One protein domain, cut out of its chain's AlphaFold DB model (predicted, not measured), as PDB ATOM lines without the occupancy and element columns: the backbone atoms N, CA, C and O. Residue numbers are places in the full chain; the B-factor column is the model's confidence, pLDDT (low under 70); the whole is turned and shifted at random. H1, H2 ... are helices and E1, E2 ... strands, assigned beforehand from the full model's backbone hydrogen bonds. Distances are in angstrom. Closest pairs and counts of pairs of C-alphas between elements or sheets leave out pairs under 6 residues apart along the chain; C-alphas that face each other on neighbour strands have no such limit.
ATOM      1  N   ALA A 430     117.807 119.439 133.607       76.75
ATOM      2  CA  ALA A 430     117.371 118.352 132.722       76.75
ATOM      3  C   ALA A 430     115.855 118.050 132.774       76.75
ATOM      4  O   ALA A 430     115.338 117.388 131.876       76.75
ATOM      5  N   ASP A 431     115.131 118.551 133.785       75.56
ATOM      6  CA  ASP A 431     113.667 118.453 133.864       75.56
ATOM      7  C   ASP A 431     112.972 119.421 132.883       75.56
ATOM      8  O   ASP A 431     111.779 119.282 132.610       75.56
ATOM      9  N   LEU A 432     113.695 120.423 132.358       83.50
ATOM     10  CA  LEU A 432     113.155 121.380 131.394       83.50
ATOM     11  C   LEU A 432     113.169 120.791 129.979       83.50
ATOM     12  O   LEU A 432     114.203 120.347 129.479       83.50
ATOM     13  N   ARG A 433     112.023 120.837 129.299       85.12
ATOM     14  CA  ARG A 433     111.877 120.399 127.908       85.12
ATOM     15  C   ARG A 433     112.002 121.573 126.928       85.12
ATOM     16  O   ARG A 433     111.730 122.716 127.305       85.12
ATOM     17  N   PRO A 434     112.419 121.317 125.673       85.50
ATOM     18  CA  PRO A 434     112.395 122.319 124.612       85.50
ATOM     19  C   PRO A 434     110.994 122.901 124.394       85.50
ATOM     20  O   PRO A 434     109.984 122.206 124.517       85.50
ATOM     21  N   LEU A 435     110.939 124.183 124.029       85.88
ATOM     22  CA  LEU A 435     109.732 124.785 123.462       85.88
ATOM     23  C   LEU A 435     109.388 124.113 122.118       85.88
ATOM     24  O   LEU A 435     110.301 123.743 121.383       85.88
ATOM     25  N   PRO A 436     108.102 124.030 121.726       84.62
ATOM     26  CA  PRO A 436     107.730 123.650 120.365       84.62
ATOM     27  C   PRO A 436     108.456 124.499 119.312       84.62
ATOM     28  O   PRO A 436     108.659 125.700 119.507       84.62
ATOM     29  N   GLU A 437     108.778 123.911 118.161       81.69
ATOM     30  CA  GLU A 437     109.506 124.578 117.067       81.69
ATOM     31  C   GLU A 437     108.847 125.894 116.630       81.69
ATOM     32  O   GLU A 437     109.528 126.903 116.463       81.69
ATOM     33  N   ARG A 438     107.504 125.929 116.583       81.00
ATOM     34  CA  ARG A 438     106.702 127.136 116.289       81.00
ATOM     35  C   ARG A 438     106.903 128.308 117.264       81.00
ATOM     36  O   ARG A 438     106.441 129.409 116.984       81.00
ATOM     37  N   TYR A 439     107.566 128.076 118.396       79.94
ATOM     38  CA  TYR A 439     107.966 129.091 119.371       79.94
ATOM     39  C   TYR A 439     109.492 129.165 119.569       79.94
ATOM     40  O   TYR A 439     109.966 129.813 120.502       79.94
ATOM     41  N   GLY A 440     110.265 128.536 118.678       81.81
ATOM     42  CA  GLY A 440     111.717 128.661 118.577       81.81
ATOM     43  C   GLY A 440     112.541 127.488 119.110       81.81
ATOM     44  O   GLY A 440     113.733 127.688 119.311       81.81
ATOM     45  N   GLY A 441     111.946 126.315 119.384       84.94
ATOM     46  CA  GLY A 441     112.640 125.019 119.576       84.94
ATOM     47  C   GLY A 441     113.531 124.843 120.821       84.94
ATOM     48  O   GLY A 441     113.756 123.729 121.278       84.94
ATOM     49  N   ASN A 442     114.054 125.927 121.387       85.12
ATOM     50  CA  ASN A 442     115.082 125.889 122.423       85.12
ATOM     51  C   ASN A 442     114.518 125.549 123.811       85.12
ATOM     52  O   ASN A 442     113.389 125.917 124.151       85.12
ATOM     53  N   VAL A 443     115.346 124.916 124.648       85.44
ATOM     54  CA  VAL A 443     115.085 124.754 126.090       85.44
ATOM     55  C   VAL A 443     115.044 126.138 126.762       85.44
ATOM     56  O   VAL A 443     115.925 126.960 126.491       85.44
ATOM     57  N   PRO A 444     114.058 126.432 127.631       83.19
ATOM     58  CA  PRO A 444     113.994 127.698 128.359       83.19
ATOM     59  C   PRO A 444     115.250 127.987 129.199       83.19
ATOM     60  O   PRO A 444     115.682 127.180 130.025       83.19
ATOM     61  N   THR A 445     115.820 129.178 129.018       74.25
ATOM     62  CA  THR A 445     117.053 129.625 129.681       74.25
ATOM     63  C   THR A 445     116.765 130.490 130.909       74.25
ATOM     64  O   THR A 445     115.997 131.442 130.805       74.25
ATOM     65  N   ASN A 446     117.447 130.234 132.033       59.47
ATOM     66  CA  ASN A 446     117.457 131.088 133.236       59.47
ATOM     67  C   ASN A 446     116.071 131.505 133.770       59.47
ATOM     68  O   ASN A 446     115.773 132.681 133.963       59.47
ATOM     69  N   VAL A 447     115.251 130.504 134.097       63.19
ATOM     70  CA  VAL A 447     113.943 130.665 134.765       63.19
ATOM     71  C   VAL A 447     114.076 131.160 136.217       63.19
ATOM     72  O   VAL A 447     113.146 131.737 136.777       63.19
ATOM     73  N   GLY A 448     115.238 130.936 136.840       66.25
ATOM     74  CA  GLY A 448     115.490 131.263 138.241       66.25
ATOM     75  C   GLY A 448     114.718 130.356 139.203       66.25
ATOM     76  O   GLY A 448     114.563 129.159 138.974       66.25
ATOM     77  N   ARG A 449     114.237 130.922 140.315       70.88
ATOM     78  CA  ARG A 449     113.426 130.190 141.297       70.88
ATOM     79  C   ARG A 449     112.005 130.000 140.765       70.88
ATOM     80  O   ARG A 449     111.217 130.943 140.762       70.88
ATOM     81  N   ILE A 450     111.671 128.776 140.366       75.44
ATOM     82  CA  ILE A 450     110.295 128.393 140.039       75.44
ATOM     83  C   ILE A 450     109.484 128.339 141.351       75.44
ATOM     84  O   ILE A 450     109.944 127.723 142.316       75.44
ATOM     85  N   PRO A 451     108.310 128.986 141.444       70.81
ATOM     86  CA  PRO A 451     107.449 128.911 142.619       70.81
ATOM     87  C   PRO A 451     106.813 127.523 142.732       70.81
ATOM     88  O   PRO A 451     106.608 126.833 141.731       70.81
ATOM     89  N   ALA A 452     106.464 127.113 143.947       67.50
ATOM     90  CA  ALA A 452     105.596 125.958 144.142       67.50
ATOM     91  C   ALA A 452     104.229 126.209 143.463       67.50
ATOM     92  O   ALA A 452     103.709 127.327 143.563       67.50
ATOM     93  N   PRO A 453     103.636 125.209 142.782       65.31
ATOM     94  CA  PRO A 453     102.280 125.339 142.256       65.31
ATOM     95  C   PRO A 453     101.274 125.518 143.408       65.31
ATOM     96  O   PRO A 453     101.573 125.140 144.546       65.31
ATOM     97  N   PRO A 454     100.084 126.091 143.144       56.94
ATOM     98  CA  PRO A 454      99.065 126.284 144.174       56.94
ATOM     99  C   PRO A 454      98.714 124.960 144.866       56.94
ATOM    100  O   PRO A 454      98.567 123.920 144.222       56.94
ATOM    101  N   LEU A 455      98.610 125.006 146.199       49.94
ATOM    102  CA  LEU A 455      98.469 123.817 147.038       49.94
ATOM    103  C   LEU A 455      97.174 123.049 146.730       49.94
ATOM    104  O   LEU A 455      96.073 123.591 146.796       49.94
ATOM    105  N   GLY A 456      97.332 121.758 146.455       51.28
ATOM    106  CA  GLY A 456      96.267 120.777 146.259       51.28
ATOM    107  C   GLY A 456      96.831 119.355 146.396       51.28
ATOM    108  O   GLY A 456      98.049 119.207 146.546       51.28
ATOM    109  N   PRO A 457      95.995 118.302 146.336       44.97
ATOM    110  CA  PRO A 457      96.381 116.903 146.601       44.97
ATOM    111  C   PRO A 457      97.245 116.247 145.496       44.97
ATOM    112  O   PRO A 457      97.139 115.056 145.228       44.97
ATOM    113  N   TRP A 458      98.102 117.025 144.831       50.09
ATOM    114  CA  TRP A 458      98.828 116.657 143.607       50.09
ATOM    115  C   TRP A 458     100.356 116.744 143.759       50.09
ATOM    116  O   TRP A 458     101.087 116.519 142.796       50.09
ATOM    117  N   SER A 459     100.846 117.089 144.955       51.34
ATOM    118  CA  SER A 459     102.259 117.382 145.243       51.34
ATOM    119  C   SER A 459     103.231 116.249 144.885       51.34
ATOM    120  O   SER A 459     104.388 116.534 144.583       51.34
ATOM    121  N   GLY A 460     102.766 114.995 144.856       52.06
ATOM    122  CA  GLY A 460     103.569 113.826 144.479       52.06
ATOM    123  C   GLY A 460     103.866 113.666 142.979       52.06
ATOM    124  O   GLY A 460     104.847 113.016 142.644       52.06
ATOM    125  N   HIS A 461     103.079 114.267 142.075       60.25
ATOM    126  CA  HIS A 461     103.138 113.977 140.624       60.25
ATOM    127  C   HIS A 461     103.466 115.197 139.746       60.25
ATOM    128  O   HIS A 461     103.224 115.214 138.540       60.25
ATOM    129  N   LEU A 462     104.044 116.245 140.340       67.25
ATOM    130  CA  LEU A 462     104.341 117.516 139.662       67.25
ATOM    131  C   LEU A 462     105.445 117.434 138.588       67.25
ATOM    132  O   LEU A 462     105.638 118.409 137.860       67.25
ATOM    133  N   ARG A 463     106.175 116.313 138.502       66.06
ATOM    134  CA  ARG A 463     107.188 116.043 137.464       66.06
ATOM    135  C   ARG A 463     106.572 115.489 136.180       66.06
ATOM    136  O   ARG A 463     106.980 115.890 135.097       66.06
ATOM    137  N   ASP A 464     105.567 114.632 136.322       69.75
ATOM    138  CA  ASP A 464     105.058 113.782 135.238       69.75
ATOM    139  C   ASP A 464     103.691 114.252 134.715       69.75
ATOM    140  O   ASP A 464     103.295 113.926 133.597       69.75
ATOM    141  N   ALA A 465     102.974 115.067 135.498       73.50
ATOM    142  CA  ALA A 465     101.724 115.691 135.080       73.50
ATOM    143  C   ALA A 465     101.911 116.583 133.838       73.50
ATOM    144  O   ALA A 465     102.817 117.418 133.779       73.50
ATOM    145  N   VAL A 466     101.013 116.442 132.862       81.06
ATOM    146  CA  VAL A 466     100.947 117.314 131.681       81.06
ATOM    147  C   VAL A 466     100.196 118.596 132.032       81.06
ATOM    148  O   VAL A 466      99.110 118.544 132.605       81.06
ATOM    149  N   PHE A 467     100.762 119.741 131.655       82.00
ATOM    150  CA  PHE A 467     100.160 121.064 131.802       82.00
ATOM    151  C   PHE A 467      99.880 121.687 130.433       82.00
ATOM    152  O   PHE A 467     100.604 121.444 129.466       82.00
ATOM    153  N   TYR A 468      98.857 122.534 130.369       84.31
ATOM    154  CA  TYR A 468      98.412 123.240 129.170       84.31
ATOM    155  C   TYR A 468      98.789 124.717 129.287       84.31
ATOM    156  O   TYR A 468      98.492 125.367 130.287       84.31
ATOM    157  N   ILE A 469      99.471 125.249 128.276       85.00
ATOM    158  CA  ILE A 469     100.023 126.605 128.269       85.00
ATOM    159  C   ILE A 469      99.301 127.414 127.199       85.00
ATOM    160  O   ILE A 469      99.439 127.131 126.008       85.00
ATOM    161  N   VAL A 470      98.560 128.438 127.621       83.88
ATOM    162  CA  VAL A 470      97.840 129.370 126.747       83.88
ATOM    163  C   VAL A 470      98.664 130.640 126.583       83.88
ATOM    164  O   VAL A 470      98.967 131.333 127.552       83.88
ATOM    165  N   ILE A 471      99.010 130.952 125.338       81.75
ATOM    166  CA  ILE A 471      99.816 132.112 124.939       81.75
ATOM    167  C   ILE A 471      98.907 133.245 124.444       81.75
ATOM    168  O   ILE A 471      99.169 134.416 124.714       81.75
ATOM    169  N   GLY A 472      97.825 132.905 123.737       68.00
ATOM    170  CA  GLY A 472      96.835 133.849 123.221       68.00
ATOM    171  C   GLY A 472      95.409 133.346 123.435       68.00
ATOM    172  O   GLY A 472      95.157 132.148 123.380       68.00
ATOM    173  N   GLY A 473      94.484 134.267 123.701       63.69
ATOM    174  CA  GLY A 473      93.094 133.971 124.056       63.69
ATOM    175  C   GLY A 473      92.548 134.995 125.052       63.69
ATOM    176  O   GLY A 473      93.183 136.019 125.304       63.69
ATOM    177  N   ARG A 474      91.379 134.721 125.649       54.75
ATOM    178  CA  ARG A 474      90.786 135.597 126.684       54.75
ATOM    179  C   ARG A 474      91.557 135.584 128.008       54.75
ATOM    180  O   ARG A 474      91.532 136.582 128.721       54.75
ATOM    181  N   THR A 475      92.233 134.478 128.326       69.31
ATOM    182  CA  THR A 475      93.110 134.353 129.499       69.31
ATOM    183  C   THR A 475      94.347 133.536 129.109       69.31
ATOM    184  O   THR A 475      94.236 132.326 128.944       69.31
ATOM    185  N   PRO A 476      95.516 134.164 128.909       76.00
ATOM    186  CA  PRO A 476      96.792 133.457 128.840       76.00
ATOM    187  C   PRO A 476      97.210 132.953 130.228       76.00
ATOM    188  O   PRO A 476      96.883 133.580 131.239       76.00
ATOM    189  N   GLY A 477      97.944 131.842 130.282       81.38
ATOM    190  CA  GLY A 477      98.330 131.215 131.545       81.38
ATOM    191  C   GLY A 477      98.794 129.766 131.416       81.38
ATOM    192  O   GLY A 477      99.033 129.262 130.318       81.38
ATOM    193  N   ILE A 478      98.897 129.099 132.565       81.25
ATOM    194  CA  ILE A 478      99.196 127.666 132.707       81.25
ATOM    195  C   ILE A 478      98.022 127.001 133.430       81.25
ATOM    196  O   ILE A 478      97.504 127.542 134.411       81.25
ATOM    197  N   TYR A 479      97.625 125.829 132.948       77.69
ATOM    198  CA  TYR A 479      96.415 125.114 133.337       77.69
ATOM    199  C   TYR A 479      96.680 123.613 133.463       77.69
ATOM    200  O   TYR A 479      97.647 123.100 132.894       77.69
ATOM    201  N   ARG A 480      95.822 122.900 134.202       70.62
ATOM    202  CA  ARG A 480      95.926 121.442 134.359       70.62
ATOM    203  C   ARG A 480      95.266 120.673 133.215       70.62
ATOM    204  O   ARG A 480      95.791 119.643 132.806       70.62
ATOM    205  N   ASP A 481      94.148 121.168 132.702       70.19
ATOM    206  CA  ASP A 481      93.421 120.570 131.584       70.19
ATOM    207  C   ASP A 481      92.879 121.638 130.617       70.19
ATOM    208  O   ASP A 481      93.078 122.841 130.801       70.19
ATOM    209  N   LEU A 482      92.242 121.174 129.538       66.19
ATOM    210  CA  LEU A 482      91.651 122.012 128.491       66.19
ATOM    211  C   LEU A 482      90.395 122.765 128.960       66.19
ATOM    212  O   LEU A 482      90.086 123.828 128.420       66.19
ATOM    213  N   THR A 483      89.694 122.233 129.961       65.31
ATOM    214  CA  THR A 483      88.415 122.740 130.472       65.31
ATOM    215  C   THR A 483      88.642 123.950 131.374       65.31
ATOM    216  O   THR A 483      88.074 125.010 131.114       65.31
ATOM    217  N   ASP A 484      89.556 123.838 132.349       63.09
ATOM    218  CA  ASP A 484      90.063 124.950 133.177       63.09
ATOM    219  C   ASP A 484      90.592 126.104 132.300       63.09
ATOM    220  O   ASP A 484      90.484 127.288 132.639       63.09
ATOM    221  N   ALA A 485      91.194 125.744 131.164       61.28
ATOM    222  CA  ALA A 485      91.807 126.661 130.215       61.28
ATOM    223  C   ALA A 485      90.826 127.271 129.195       61.28
ATOM    224  O   ALA A 485      91.150 128.284 128.571       61.28
ATOM    225  N   GLY A 486      89.635 126.686 129.031       63.03
ATOM    226  CA  GLY A 486      88.629 127.118 128.060       63.03
ATOM    227  C   GLY A 486      89.099 127.042 126.602       63.03
ATOM    228  O   GLY A 486      88.771 127.938 125.823       63.03
ATOM    229  N   ILE A 487      89.887 126.018 126.249       62.25
ATOM    230  CA  ILE A 487      90.480 125.831 124.912       62.25
ATOM    231  C   ILE A 487      90.004 124.527 124.274       62.25
ATOM    232  O   ILE A 487      90.018 123.478 124.913       62.25
ATOM    233  N   ASN A 488      89.710 124.558 122.977       66.44
ATOM    234  CA  ASN A 488      89.499 123.350 122.188       66.44
ATOM    235  C   ASN A 488      90.798 122.881 121.523       66.44
ATOM    236  O   ASN A 488      91.673 123.674 121.170       66.44
ATOM    237  N   PHE A 489      90.876 121.578 121.226       61.19
ATOM    238  CA  PHE A 489      91.987 120.977 120.472       61.19
ATOM    239  C   PHE A 489      92.250 121.631 119.097       61.19
ATOM    240  O   PHE A 489      93.343 121.493 118.551       61.19
ATOM    241  N   SER A 490      91.254 122.309 118.521       64.88
ATOM    242  CA  SER A 490      91.326 123.046 117.251       64.88
ATOM    243  C   SER A 490      92.058 124.383 117.328       64.88
ATOM    244  O   SER A 490      92.459 124.923 116.294       64.88
ATOM    245  N   ASP A 491      92.167 124.958 118.521       65.25
ATOM    246  CA  ASP A 491      92.440 126.382 118.659       65.25
ATOM    247  C   ASP A 491      93.941 126.661 118.552       65.25
ATOM    248  O   ASP A 491      94.789 125.806 118.812       65.25
ATOM    249  N   ARG A 492      94.299 127.881 118.147       69.19
ATOM    250  CA  ARG A 492      95.697 128.287 117.950       69.19
ATOM    251  C   ARG A 492      96.181 129.122 119.130       69.19
ATOM    252  O   ARG A 492      95.415 129.876 119.714       69.19
ATOM    253  N   GLY A 493      97.478 129.038 119.432       78.56
ATOM    254  CA  GLY A 493      98.094 129.830 120.504       78.56
ATOM    255  C   GLY A 493      98.173 129.132 121.863       78.56
ATOM    256  O   GLY A 493      98.360 129.812 122.867       78.56
ATOM    257  N   TRP A 494      98.079 127.801 121.906       85.94
ATOM    258  CA  TRP A 494      98.370 126.992 123.093       85.94
ATOM    259  C   TRP A 494      99.242 125.770 122.743       85.94
ATOM    260  O   TRP A 494      99.504 125.497 121.564       85.94
ATOM    261  N   PHE A 495      99.745 125.068 123.762       86.19
ATOM    262  CA  PHE A 495     100.464 123.786 123.662       86.19
ATOM    263  C   PHE A 495     100.525 123.076 125.029       86.19
ATOM    264  O   PHE A 495     100.156 123.666 126.042       86.19
ATOM    265  N   THR A 496     100.998 121.828 125.068       87.12
ATOM    266  CA  THR A 496     101.264 121.082 126.309       87.12
ATOM    267  C   THR A 496     102.746 121.086 126.695       87.12
ATOM    268  O   THR A 496     103.622 121.146 125.833       87.12
ATOM    269  N   ALA A 497     103.032 120.970 127.993       85.12
ATOM    270  CA  ALA A 497     104.368 120.700 128.526       85.12
ATOM    271  C   ALA A 497     104.290 119.693 129.694       85.12
ATOM    272  O   ALA A 497     103.422 119.846 130.556       85.12
ATOM    273  N   PRO A 498     105.173 118.678 129.757       84.31
ATOM    274  CA  PRO A 498     105.237 117.758 130.888       84.31
ATOM    275  C   PRO A 498     106.013 118.386 132.055       84.31
ATOM    276  O   PRO A 498     107.102 118.931 131.865       84.31
ATOM    277  N   GLY A 499     105.460 118.285 133.259       81.69
ATOM    278  CA  GLY A 499     106.071 118.756 134.498       81.69
ATOM    279  C   GLY A 499     105.917 120.258 134.750       81.69
ATOM    280  O   GLY A 499     106.086 121.098 133.863       81.69
ATOM    281  N   TRP A 500     105.642 120.615 136.008       81.38
ATOM    282  CA  TRP A 500     105.405 122.001 136.426       81.38
ATOM    283  C   TRP A 500     106.605 122.909 136.131       81.38
ATOM    284  O   TRP A 500     106.430 124.030 135.651       81.38
ATOM    285  N   ALA A 501     107.825 122.409 136.356       82.19
ATOM    286  CA  ALA A 501     109.048 123.150 136.068       82.19
ATOM    287  C   ALA A 501     109.151 123.518 134.582       82.19
ATOM    288  O   ALA A 501     109.319 124.692 134.261       82.19
ATOM    289  N   SER A 502     108.975 122.550 133.674       85.75
ATOM    290  CA  SER A 502     109.015 122.820 132.235       85.75
ATOM    291  C   SER A 502     107.873 123.730 131.786       85.75
ATOM    292  O   SER A 502     108.082 124.572 130.914       85.75
ATOM    293  N   ALA A 503     106.682 123.601 132.379       85.75
ATOM    294  CA  ALA A 503     105.535 124.425 132.021       85.75
ATOM    295  C   ALA A 503     105.714 125.896 132.435       85.75
ATOM    296  O   ALA A 503     105.526 126.806 131.623       85.75
ATOM    297  N   TYR A 504     106.150 126.131 133.676       84.19
ATOM    298  CA  TYR A 504     106.465 127.464 134.188       84.19
ATOM    299  C   TYR A 504     107.629 128.102 133.416       84.19
ATOM    300  O   TYR A 504     107.549 129.262 133.009       84.19
ATOM    301  N   ALA A 505     108.683 127.324 133.159       85.50
ATOM    302  CA  ALA A 505     109.836 127.734 132.369       85.50
ATOM    303  C   ALA A 505     109.452 128.194 130.959       85.50
ATOM    304  O   ALA A 505     109.838 129.281 130.526       85.50
ATOM    305  N   ALA A 506     108.650 127.386 130.264       87.38
ATOM    306  CA  ALA A 506     108.176 127.685 128.926       87.38
ATOM    307  C   ALA A 506     107.298 128.948 128.898       87.38
ATOM    308  O   ALA A 506     107.536 129.831 128.076       87.38
ATOM    309  N   PHE A 507     106.337 129.092 129.819       86.00
ATOM    310  CA  PHE A 507     105.477 130.280 129.872       86.00
ATOM    311  C   PHE A 507     106.263 131.570 130.156       86.00
ATOM    312  O   PHE A 507     106.050 132.575 129.475       86.00
ATOM    313  N   GLN A 508     107.212 131.552 131.102       83.62
ATOM    314  CA  GLN A 508     108.042 132.729 131.393       83.62
ATOM    315  C   GLN A 508     108.958 133.101 130.221       83.62
ATOM    316  O   GLN A 508     109.095 134.281 129.906       83.62
ATOM    317  N   GLU A 509     109.537 132.122 129.522       85.25
ATOM    318  CA  GLU A 509     110.366 132.381 128.340       85.25
ATOM    319  C   GLU A 509     109.542 132.967 127.177       85.25
ATOM    320  O   GLU A 509     109.978 133.910 126.517       85.25
ATOM    321  N   LEU A 510     108.311 132.495 126.967       84.94
ATOM    322  CA  LEU A 510     107.380 133.058 125.978       84.94
ATOM    323  C   LEU A 510     106.922 134.476 126.350       84.94
ATOM    324  O   LEU A 510     106.796 135.340 125.477       84.94
ATOM    325  N   LYS A 511     106.714 134.740 127.643       81.25
ATOM    326  CA  LYS A 511     106.400 136.072 128.176       81.25
ATOM    327  C   LYS A 511     107.581 137.033 128.004       81.25
ATOM    328  O   LYS A 511     107.382 138.158 127.552       81.25
ATOM    329  N   ARG A 512     108.814 136.572 128.257       81.94
ATOM    330  CA  ARG A 512     110.067 137.312 128.012       81.94
ATOM    331  C   ARG A 512     110.276 137.627 126.526       81.94
ATOM    332  O   ARG A 512     110.727 138.719 126.200       81.94
ATOM    333  N   ARG A 513     109.903 136.707 125.630       80.12
ATOM    334  CA  ARG A 513     109.894 136.901 124.164       80.12
ATOM    335  C   ARG A 513     108.749 137.797 123.663       80.12
ATOM    336  O   ARG A 513     108.652 138.020 122.462       80.12
ATOM    337  N   GLY A 514     107.862 138.281 124.539       80.31
ATOM    338  CA  GLY A 514     106.700 139.095 124.159       80.31
ATOM    339  C   GLY A 514     105.627 138.340 123.363       80.31
ATOM    340  O   GLY A 514     104.750 138.972 122.785       80.31
TER     341      GLY A 514
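Overview. This is residues 430 to 514 of the 521 residues of an uncharacterized protein of Peniophora sp. CONT (UniProt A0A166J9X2). Loops prevail: a small antiparallel sheet, E2 - E1 - E3, has H2 over one face, while unnamed residues 430 to 465 run round the outside, 454 to 460 sticking out. The printed part has 85 residues, 30 in E1, E2, H1, E3, H2 in chain order; mixed class, compact, radius of gyration of the C-alphas 12.4 A, spans 31 by 29 by 17 A.

Along the chain. Find C-alpha 466 at (100.947, 117.314, 131.681), where E1 runs to 470, 13.4 A. E2 is 477 to 479, 6.6 A; E3 494 to 498, 13.9 A; H1 482 to 485, 5.0 A. H2, 500 to 512, spans 18.1 A, ending at (110.067, 137.312, 128.012).

Arrangement. Inner E1 pairs with E3 (N 467 and O 497, 2.9 A) and, as a hairpin, E2 (N 468 and O 479, 2.9 A). In two layers, helix on one sheet face, H2 lies over E1, height 9.2 A; its closest C-alphas to E3 are Ala 503 and Ala 497, 5.2 A. H1 only grazes the sheet, apart from H2. E2, H1, E3 form a split strand-helix-strand unit, E1 between its strands, right-handed crossover. Every O i to N i+4 pair in H2 is within hydrogen-bond range; H1 is too short for one.

Size, cuts and confidence. C-alphas 440 and 457 lie farthest apart, 34.0 A. The printed part has no cut. pLDDT is under 70 at 446 to 448, 452 to 464, 472 to 475, 482 to 492.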